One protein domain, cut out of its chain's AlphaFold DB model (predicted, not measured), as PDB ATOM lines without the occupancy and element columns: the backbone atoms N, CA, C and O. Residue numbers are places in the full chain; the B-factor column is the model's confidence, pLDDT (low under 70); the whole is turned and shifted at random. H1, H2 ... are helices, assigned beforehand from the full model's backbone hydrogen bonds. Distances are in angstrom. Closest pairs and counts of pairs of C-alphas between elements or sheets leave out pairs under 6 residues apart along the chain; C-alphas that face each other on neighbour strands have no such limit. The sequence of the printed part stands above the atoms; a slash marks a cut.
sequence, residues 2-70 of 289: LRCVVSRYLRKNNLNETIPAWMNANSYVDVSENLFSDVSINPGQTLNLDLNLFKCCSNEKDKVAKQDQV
ATOM      1  N   LEU A   2     109.341 132.925 180.746       28.03
ATOM      2  CA  LEU A   2     109.428 132.485 179.349       28.03
ATOM      3  C   LEU A   2     110.447 131.345 179.296       28.03
ATOM      4  O   LEU A   2     111.621 131.555 179.593       28.03
ATOM      5  N   ARG A   3     110.002 130.132 178.962       36.09
ATOM      6  CA  ARG A   3     110.916 129.064 178.562       36.09
ATOM      7  C   ARG A   3     111.501 129.486 177.213       36.09
ATOM      8  O   ARG A   3     110.800 129.409 176.211       36.09
ATOM      9  N   CYS A   4     112.745 129.964 177.187       44.09
ATOM     10  CA  CYS A   4     113.519 130.058 175.950       44.09
ATOM     11  C   CYS A   4     113.787 128.633 175.447       44.09
ATOM     12  O   CYS A   4     114.849 128.073 175.694       44.09
ATOM     13  N   VAL A   5     112.802 128.025 174.792       50.47
ATOM     14  CA  VAL A   5     113.044 126.891 173.905       50.47
ATOM     15  C   VAL A   5     113.497 127.519 172.599       50.47
ATOM     16  O   VAL A   5     112.694 128.110 171.886       50.47
ATOM     17  N   VAL A   6     114.797 127.490 172.327       70.00
ATOM     18  CA  VAL A   6     115.304 127.891 171.015       70.00
ATOM     19  C   VAL A   6     115.742 126.615 170.327       70.00
ATOM     20  O   VAL A   6     116.934 126.313 170.301       70.00
ATOM     21  N   SER A   7     114.769 125.848 169.821       85.44
ATOM     22  CA  SER A   7     115.055 124.801 168.839       85.44
ATOM     23  C   SER A   7     115.887 125.438 167.719       85.44
ATOM     24  O   SER A   7     115.621 126.575 167.308       85.44
ATOM     25  N   ARG A   8     116.941 124.763 167.262       90.06
ATOM     26  CA  ARG A   8     117.850 125.292 166.236       90.06
ATOM     27  C   ARG A   8     117.860 124.363 165.042       90.06
ATOM     28  O   ARG A   8     118.144 123.185 165.188       90.06
ATOM     29  N   TYR A   9     117.606 124.917 163.867       93.12
ATOM     30  CA  TYR A   9     117.534 124.171 162.617       93.12
ATOM     31  C   TYR A   9     118.578 124.728 161.655       93.12
ATOM     32  O   TYR A   9     118.394 125.794 161.075       93.12
ATOM     33  N   LEU A  10     119.706 124.032 161.551       93.38
ATOM     34  CA  LEU A  10     120.889 124.419 160.784       93.38
ATOM     35  C   LEU A  10     121.237 123.368 159.719       93.38
ATOM     36  O   LEU A  10     122.374 123.324 159.245       93.38
ATOM     37  N   ARG A  11     120.274 122.537 159.304       92.62
ATOM     38  CA  ARG A  11     120.449 121.518 158.260       92.62
ATOM     39  C   ARG A  11     121.040 122.099 156.973       92.62
ATOM     40  O   ARG A  11     120.551 123.121 156.494       92.62
ATOM     41  N   LYS A  12     122.031 121.421 156.385       92.31
ATOM     42  CA  LYS A  12     122.569 121.715 155.040       92.31
ATOM     43  C   LYS A  12     123.030 123.172 154.845       92.31
ATOM     44  O   LYS A  12     122.694 123.815 153.853       92.31
ATOM     45  N   ASN A  13     123.819 123.694 155.789       92.62
ATOM     46  CA  ASN A  13     124.364 125.061 155.764       92.62
ATOM     47  C   ASN A  13     125.875 125.130 155.465       92.62
ATOM     48  O   ASN A  13     126.470 126.197 155.588       92.62
ATOM     49  N   ASN A  14     126.508 124.018 155.069       91.31
ATOM     50  CA  ASN A  14     127.956 123.925 154.822       91.31
ATOM     51  C   ASN A  14     128.827 124.337 156.029       91.31
ATOM     52  O   ASN A  14     129.965 124.769 155.856       91.31
ATOM     53  N   LEU A  15     128.303 124.209 157.251       91.19
ATOM     54  CA  LEU A  15     129.059 124.478 158.474       91.19
ATOM     55  C   LEU A  15     130.145 123.411 158.643       91.19
ATOM     56  O   LEU A  15     129.858 122.228 158.483       91.19
ATOM     57  N   ASN A  16     131.379 123.817 158.940       90.75
ATOM     58  CA  ASN A  16     132.549 122.933 158.869       90.75
ATOM     59  C   ASN A  16     133.501 123.016 160.073       90.75
ATOM     60  O   ASN A  16     134.562 122.398 160.058       90.75
ATOM     61  N   GLU A  17     133.128 123.764 161.110       88.00
ATOM     62  CA  GLU A  17     133.914 123.875 162.340       88.00
ATOM     63  C   GLU A  17     133.623 122.702 163.299       88.00
ATOM     64  O   GLU A  17     133.082 121.667 162.906       88.00
ATOM     65  N   THR A  18     133.988 122.834 164.571       89.12
ATOM     66  CA  THR A  18     133.605 121.887 165.623       89.12
ATOM     67  C   THR A  18     132.215 122.228 166.154       89.12
ATOM     68  O   THR A  18     131.943 123.387 166.473       89.12
ATOM     69  N   ILE A  19     131.343 121.228 166.318       87.00
ATOM     70  CA  ILE A  19     130.049 121.410 166.989       87.00
ATOM     71  C   ILE A  19     130.313 121.762 168.462       87.00
ATOM     72  O   ILE A  19     130.908 120.951 169.176       87.00
ATOM     73  N   PRO A  20     129.875 122.935 168.956       87.50
ATOM     74  CA  PRO A  20     130.095 123.323 170.344       87.50
ATOM     75  C   PRO A  20     129.321 122.447 171.337       87.50
ATOM     76  O   PRO A  20     128.147 122.146 171.123       87.50
ATOM     77  N   ALA A  21     129.912 122.170 172.504       85.94
ATOM     78  CA  ALA A  21     129.298 121.324 173.536       85.94
ATOM     79  C   ALA A  21     127.945 121.818 174.063       85.94
ATOM     80  O   ALA A  21     127.122 121.023 174.520       85.94
ATOM     81  N   TRP A  22     127.671 123.121 173.966       84.75
ATOM     82  CA  TRP A  22     126.368 123.662 174.342       84.75
ATOM     83  C   TRP A  22     125.240 123.167 173.424       84.75
ATOM     84  O   TRP A  22     124.102 123.102 173.881       84.75
ATOM     85  N   MET A  23     125.511 122.783 172.169       86.81
ATOM     86  CA  MET A  23     124.479 122.263 171.260       86.81
ATOM     87  C   MET A  23     123.902 120.937 171.763       86.81
ATOM     88  O   MET A  23     122.692 120.748 171.701       86.81
ATOM     89  N   ASN A  24     124.726 120.080 172.373       84.94
ATOM     90  CA  ASN A  24     124.265 118.840 173.007       84.94
ATOM     91  C   ASN A  24     123.396 119.095 174.256       84.94
ATOM     92  O   ASN A  24     122.530 118.296 174.597       84.94
ATOM     93  N   ALA A  25     123.595 120.224 174.940       82.94
ATOM     94  CA  ALA A  25     122.840 120.579 176.141       82.94
ATOM     95  C   ALA A  25     121.448 121.178 175.855       82.94
ATOM     96  O   ALA A  25     120.681 121.395 176.793       82.94
ATOM     97  N   ASN A  26     121.117 121.472 174.592       80.75
ATOM     98  CA  ASN A  26     119.834 122.056 174.204       80.75
ATOM     99  C   ASN A  26     118.904 121.013 173.584       80.75
ATOM    100  O   ASN A  26     119.350 120.097 172.900       80.75
ATOM    101  N   SER A  27     117.601 121.181 173.798       84.75
ATOM    102  CA  SER A  27     116.588 120.401 173.089       84.75
ATOM    103  C   SER A  27     116.462 120.876 171.642       84.75
ATOM    104  O   SER A  27     116.494 122.075 171.369       84.75
ATOM    105  N   TYR A  28     116.266 119.915 170.746       89.81
ATOM    106  CA  TYR A  28     115.892 120.087 169.341       89.81
ATOM    107  C   TYR A  28     116.883 120.921 168.527       89.81
ATOM    108  O   TYR A  28     116.588 122.029 168.075       89.81
ATOM    109  N   VAL A  29     118.079 120.368 168.339       92.31
ATOM    110  CA  VAL A  29     119.134 120.958 167.513       92.31
ATOM    111  C   VAL A  29     119.361 120.071 166.295       92.31
ATOM    112  O   VAL A  29     119.886 118.972 166.418       92.31
ATOM    113  N   ASP A  30     118.985 120.541 165.112       93.50
ATOM    114  CA  ASP A  30     119.259 119.853 163.853       93.50
ATOM    115  C   ASP A  30     120.464 120.504 163.173       93.50
ATOM    116  O   ASP A  30     120.432 121.677 162.799       93.50
ATOM    117  N   VAL A  31     121.539 119.736 163.027       92.69
ATOM    118  CA  VAL A  31     122.773 120.128 162.332       92.69
ATOM    119  C   VAL A  31     123.120 119.120 161.236       92.69
ATOM    120  O   VAL A  31     124.260 119.052 160.773       92.69
ATOM    121  N   SER A  32     122.124 118.349 160.801       92.12
ATOM    122  CA  SER A  32     122.276 117.309 159.791       92.12
ATOM    123  C   SER A  32     122.751 117.877 158.447       92.12
ATOM    124  O   SER A  32     122.553 119.052 158.131       92.12
ATOM    125  N   GLU A  33     123.399 117.042 157.639       91.31
ATOM    126  CA  GLU A  33     123.857 117.377 156.281       91.31
ATOM    127  C   GLU A  33     124.831 118.575 156.203       91.31
ATOM    128  O   GLU A  33     124.853 119.311 155.217       91.31
ATOM    129  N   ASN A  34     125.625 118.797 157.250       91.81
ATOM    130  CA  ASN A  34     126.729 119.763 157.272       91.81
ATOM    131  C   ASN A  34     128.087 119.059 157.076       91.81
ATOM    132  O   ASN A  34     128.145 117.898 156.684       91.81
ATOM    133  N   LEU A  35     129.189 119.777 157.304       89.75
ATOM    134  CA  LEU A  35     130.563 119.328 157.068       89.75
ATOM    135  C   LEU A  35     131.446 119.455 158.323       89.75
ATOM    136  O   LEU A  35     132.664 119.597 158.195       89.75
ATOM    137  N   PHE A  36     130.859 119.430 159.525       88.31
ATOM    138  CA  PHE A  36     131.565 119.664 160.789       88.31
ATOM    139  C   PHE A  36     132.769 118.723 160.949       88.31
ATOM    140  O   PHE A  36     132.722 117.540 160.596       88.31
ATOM    141  N   SER A  37     133.869 119.245 161.480       85.50
ATOM    142  CA  SER A  37     135.112 118.486 161.632       85.50
ATOM    143  C   SER A  37     135.130 117.590 162.872       85.50
ATOM    144  O   SER A  37     135.898 116.628 162.911       85.50
ATOM    145  N   ASP A  38     134.333 117.928 163.889       81.69
ATOM    146  CA  ASP A  38     134.353 117.277 165.203       81.69
ATOM    147  C   ASP A  38     133.075 117.574 166.012       81.69
ATOM    148  O   ASP A  38     132.430 118.608 165.789       81.69
ATOM    149  N   VAL A  39     132.735 116.712 166.979       81.56
ATOM    150  CA  VAL A  39     131.593 116.900 167.889       81.56
ATOM    151  C   VAL A  39     132.076 117.021 169.333       81.56
ATOM    152  O   VAL A  39     132.369 116.036 170.006       81.56
ATOM    153  N   SER A  40     132.115 118.246 169.869       83.50
ATOM    154  CA  SER A  40     132.465 118.428 171.281       83.50
ATOM    155  C   SER A  40     131.299 118.018 172.178       83.50
ATOM    156  O   SER A  40     130.264 118.676 172.185       83.50
ATOM    157  N   ILE A  41     131.479 116.980 172.995       78.31
ATOM    158  CA  ILE A  41     130.562 116.619 174.086       78.31
ATOM    159  C   ILE A  41     131.290 116.789 175.420       78.31
ATOM    160  O   ILE A  41     132.449 116.395 175.561       78.31
ATOM    161  N   ASN A  42     130.621 117.380 176.417       79.88
ATOM    162  CA  ASN A  42     131.209 117.517 177.751       79.88
ATOM    163  C   ASN A  42     131.476 116.132 178.371       79.88
ATOM    164  O   ASN A  42     130.623 115.245 178.265       79.88
ATOM    165  N   PRO A  43     132.602 115.940 179.083       74.88
ATOM    166  CA  PRO A  43     132.901 114.675 179.745       74.88
ATOM    167  C   PRO A  43     131.750 114.204 180.646       74.88
ATOM    168  O   PRO A  43     131.256 114.960 181.482       74.88
ATOM    169  N   GLY A  44     131.324 112.950 180.476       75.44
ATOM    170  CA  GLY A  44     130.242 112.344 181.260       75.44
ATOM    171  C   GLY A  44     128.819 112.637 180.766       75.44
ATOM    172  O   GLY A  44     127.875 112.134 181.371       75.44
ATOM    173  N   GLN A  45     128.639 113.401 179.682       78.19
ATOM    174  CA  GLN A  45     127.331 113.575 179.041       78.19
ATOM    175  C   GLN A  45     127.113 112.558 177.916       78.19
ATOM    176  O   GLN A  45     128.017 112.267 177.136       78.19
ATOM    177  N   THR A  46     125.891 112.033 177.819       81.38
ATOM    178  CA  THR A  46     125.440 111.258 176.659       81.38
ATOM    179  C   THR A  46     124.999 112.190 175.534       81.38
ATOM    180  O   THR A  46     124.618 113.340 175.785       81.38
ATOM    181  N   LEU A  47     125.019 111.690 174.298       81.56
ATOM    182  CA  LEU A  47     124.447 112.402 173.162       81.56
ATOM    183  C   LEU A  47     122.945 112.620 173.393       81.56
ATOM    184  O   LEU A  47     122.225 111.711 173.816       81.56
ATOM    185  N   ASN A  48     122.487 113.840 173.151       85.69
ATOM    186  CA  ASN A  48     121.085 114.192 173.231       85.69
ATOM    187  C   ASN A  48     120.338 113.609 172.027       85.69
ATOM    188  O   ASN A  48     120.710 113.852 170.887       85.69
ATOM    189  N   LEU A  49     119.252 112.880 172.280       84.81
ATOM    190  CA  LEU A  49     118.423 112.285 171.228       84.81
ATOM    191  C   LEU A  49     117.705 113.327 170.348       84.81
ATOM    192  O   LEU A  49     117.159 112.970 169.308       84.81
ATOM    193  N   ASP A  50     117.661 114.592 170.777       87.62
ATOM    194  CA  ASP A  50     117.144 115.718 169.993       87.62
ATOM    195  C   ASP A  50     118.230 116.468 169.202       87.62
ATOM    196  O   ASP A  50     117.937 117.479 168.554       87.62
ATOM    197  N   LEU A  51     119.485 116.013 169.266       89.31
ATOM    198  CA  LEU A  51     120.576 116.510 168.438       89.31
ATOM    199  C   LEU A  51     120.689 115.625 167.192       89.31
ATOM    200  O   LEU A  51     121.213 114.520 167.263       89.31
ATOM    201  N   ASN A  52     120.187 116.103 166.052       91.50
ATOM    202  CA  ASN A  52     120.251 115.360 164.795       91.50
ATOM    203  C   ASN A  52     121.603 115.595 164.113       91.50
ATOM    204  O   ASN A  52     121.849 116.679 163.570       91.50
ATOM    205  N   LEU A  53     122.458 114.568 164.136       89.25
ATOM    206  CA  LEU A  53     123.799 114.576 163.548       89.25
ATOM    207  C   LEU A  53     123.865 113.844 162.197       89.25
ATOM    208  O   LEU A  53     124.954 113.603 161.675       89.25
ATOM    209  N   PHE A  54     122.729 113.491 161.589       89.44
ATOM    210  CA  PHE A  54     122.729 112.707 160.354       89.44
ATOM    211  C   PHE A  54     123.543 113.376 159.244       89.44
ATOM    212  O   PHE A  54     123.251 114.505 158.852       89.44
ATOM    213  N   LYS A  55     124.572 112.690 158.726       86.94
ATOM    214  CA  LYS A  55     125.509 113.246 157.728       86.94
ATOM    215  C   LYS A  55     126.075 114.630 158.119       86.94
ATOM    216  O   LYS A  55     126.327 115.450 157.244       86.94
ATOM    217  N   CYS A  56     126.240 114.933 159.411       85.88
ATOM    218  CA  CYS A  56     126.720 116.248 159.867       85.88
ATOM    219  C   CYS A  56     128.205 116.485 159.630       85.88
ATOM    220  O   CYS A  56     128.651 117.631 159.651       85.88
ATOM    221  N   CYS A  57     128.975 115.404 159.576       83.69
ATOM    222  CA  CYS A  57     130.349 115.441 160.030       83.69
ATOM    223  C   CYS A  57     131.269 114.757 159.021       83.69
ATOM    224  O   CYS A  57     130.935 113.701 158.488       83.69
ATOM    225  N   SER A  58     132.424 115.367 158.771       75.19
ATOM    226  CA  SER A  58     133.401 114.920 157.768       75.19
ATOM    227  C   SER A  58     134.400 113.902 158.326       75.19
ATOM    228  O   SER A  58     135.096 113.224 157.576       75.19
ATOM    229  N   ASN A  59     134.516 113.819 159.654       69.69
ATOM    230  CA  ASN A  59     135.492 112.976 160.330       69.69
ATOM    231  C   ASN A  59     134.843 111.695 160.863       69.69
ATOM    232  O   ASN A  59     134.162 111.701 161.884       69.69
ATOM    233  N   GLU A  60     135.121 110.575 160.202       62.09
ATOM    234  CA  GLU A  60     134.641 109.247 160.598       62.09
ATOM    235  C   GLU A  60     135.371 108.674 161.827       62.09
ATOM    236  O   GLU A  60     135.073 107.570 162.276       62.09
ATOM    237  N   LYS A  61     136.396 109.334 162.379       63.22
ATOM    238  CA  LYS A  61     137.115 108.792 163.549       63.22
ATOM    239  C   LYS A  61     136.402 109.073 164.867       63.22
ATOM    240  O   LYS A  61     136.632 108.341 165.832       63.22
ATOM    241  N   ASP A  62     135.544 110.088 164.911       66.25
ATOM    242  CA  ASP A  62     134.744 110.395 166.091       66.25
ATOM    243  C   ASP A  62     133.576 109.399 166.204       66.25
ATOM    244  O   ASP A  62     132.755 109.249 165.299       66.25
ATOM    245  N   LYS A  63     133.513 108.693 167.337       65.94
ATOM    246  CA  LYS A  63     132.466 107.704 167.629       65.94
ATOM    247  C   LYS A  63     131.070 108.326 167.692       65.94
ATOM    248  O   LYS A  63     130.101 107.624 167.423       65.94
ATOM    249  N   VAL A  64     130.973 109.601 168.061       66.12
ATOM    250  CA  VAL A  64     129.717 110.353 168.147       66.12
ATOM    251  C   VAL A  64     129.235 110.716 166.749       66.12
ATOM    252  O   VAL A  64     128.097 110.416 166.400       66.12
ATOM    253  N   ALA A  65     130.120 111.282 165.925       61.28
ATOM    254  CA  ALA A  65     129.836 111.551 164.516       61.28
ATOM    255  C   ALA A  65     129.406 110.272 163.775       61.28
ATOM    256  O   ALA A  65     128.469 110.298 162.981       61.28
ATOM    257  N   LYS A  66     130.028 109.135 164.110       63.94
ATOM    258  CA  LYS A  66     129.688 107.813 163.575       63.94
ATOM    259  C   LYS A  66     128.312 107.270 163.955       63.94
ATOM    260  O   LYS A  66     127.843 106.358 163.291       63.94
ATOM    261  N   GLN A  67     127.681 107.749 165.027       62.94
ATOM    262  CA  GLN A  67     126.423 107.161 165.500       62.94
ATOM    263  C   GLN A  67     125.252 107.456 164.549       62.94
ATOM    264  O   GLN A  67     124.442 106.567 164.290       62.94
ATOM    265  N   ASP A  68     125.212 108.673 163.997       62.41
ATOM    266  CA  ASP A  68     124.185 109.119 163.043       62.41
ATOM    267  C   ASP A  68     124.714 109.238 161.605       62.41
ATOM    268  O   ASP A  68     123.937 109.388 160.659       62.41
ATOM    269  N   GLN A  69     126.028 109.125 161.392       58.91
ATOM    270  CA  GLN A  69     126.539 108.622 160.122       58.91
ATOM    271  C   GLN A  69     126.179 107.140 160.079       58.91
ATOM    272  O   GLN A  69     126.985 106.293 160.447       58.91
ATOM    273  N   VAL A  70     124.949 106.809 159.682       54.56
ATOM    274  CA  VAL A  70     124.659 105.433 159.279       54.56
ATOM    275  C   VAL A  70     125.624 105.151 158.156       54.56
ATOM    276  O   VAL A  70     125.470 105.671 157.050       54.56
TER     277      VAL A  70
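This is residues 2 to 70 of the 289 residues of the protein "Malectin domain-containing protein" of Capsicum chinense (UniProt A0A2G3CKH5). What is the main picture? There is little regular structure: the chain winds in stacked turns, tied by short parallel pairings of residues 8 to 9 with 29 to 30, 29 to 30 with 51 to 52, and 18 to 19 with 38 to 39. What is printed? The printed part has 69 residues, with named helices H1 then H2 and no named strand; the class is all helix, on only 8 residues. It is compact, with a radius of gyration of the C-alphas of 11.4 A and spans of 39 by 29 by 20 A.

Where is H1? H1, residues 21 to 24, begins at C-alpha 21 (129.298, 121.324, 173.536) and measures 5.6 A. Where is H2? H2, residues 65 to 68, measures 6.3 A and ends at C-alpha 68 (124.185, 109.119, 163.043).

How do the helices stand? H1 and H2 are apart, joined by a long link of 40 residues. And their backbones? Both are too short for an O i to N i+4 pair; the one O i to N i+3 pair is within hydrogen-bond range in H1, not in H2.

How far does it reach? The two C-alphas farthest apart, those of Leu 2 and Lys 61, are 39.7 A apart, and the printed part has no cut. Where is confidence low? Residues 2 to 5 and 59 to 70 have pLDDT under 70.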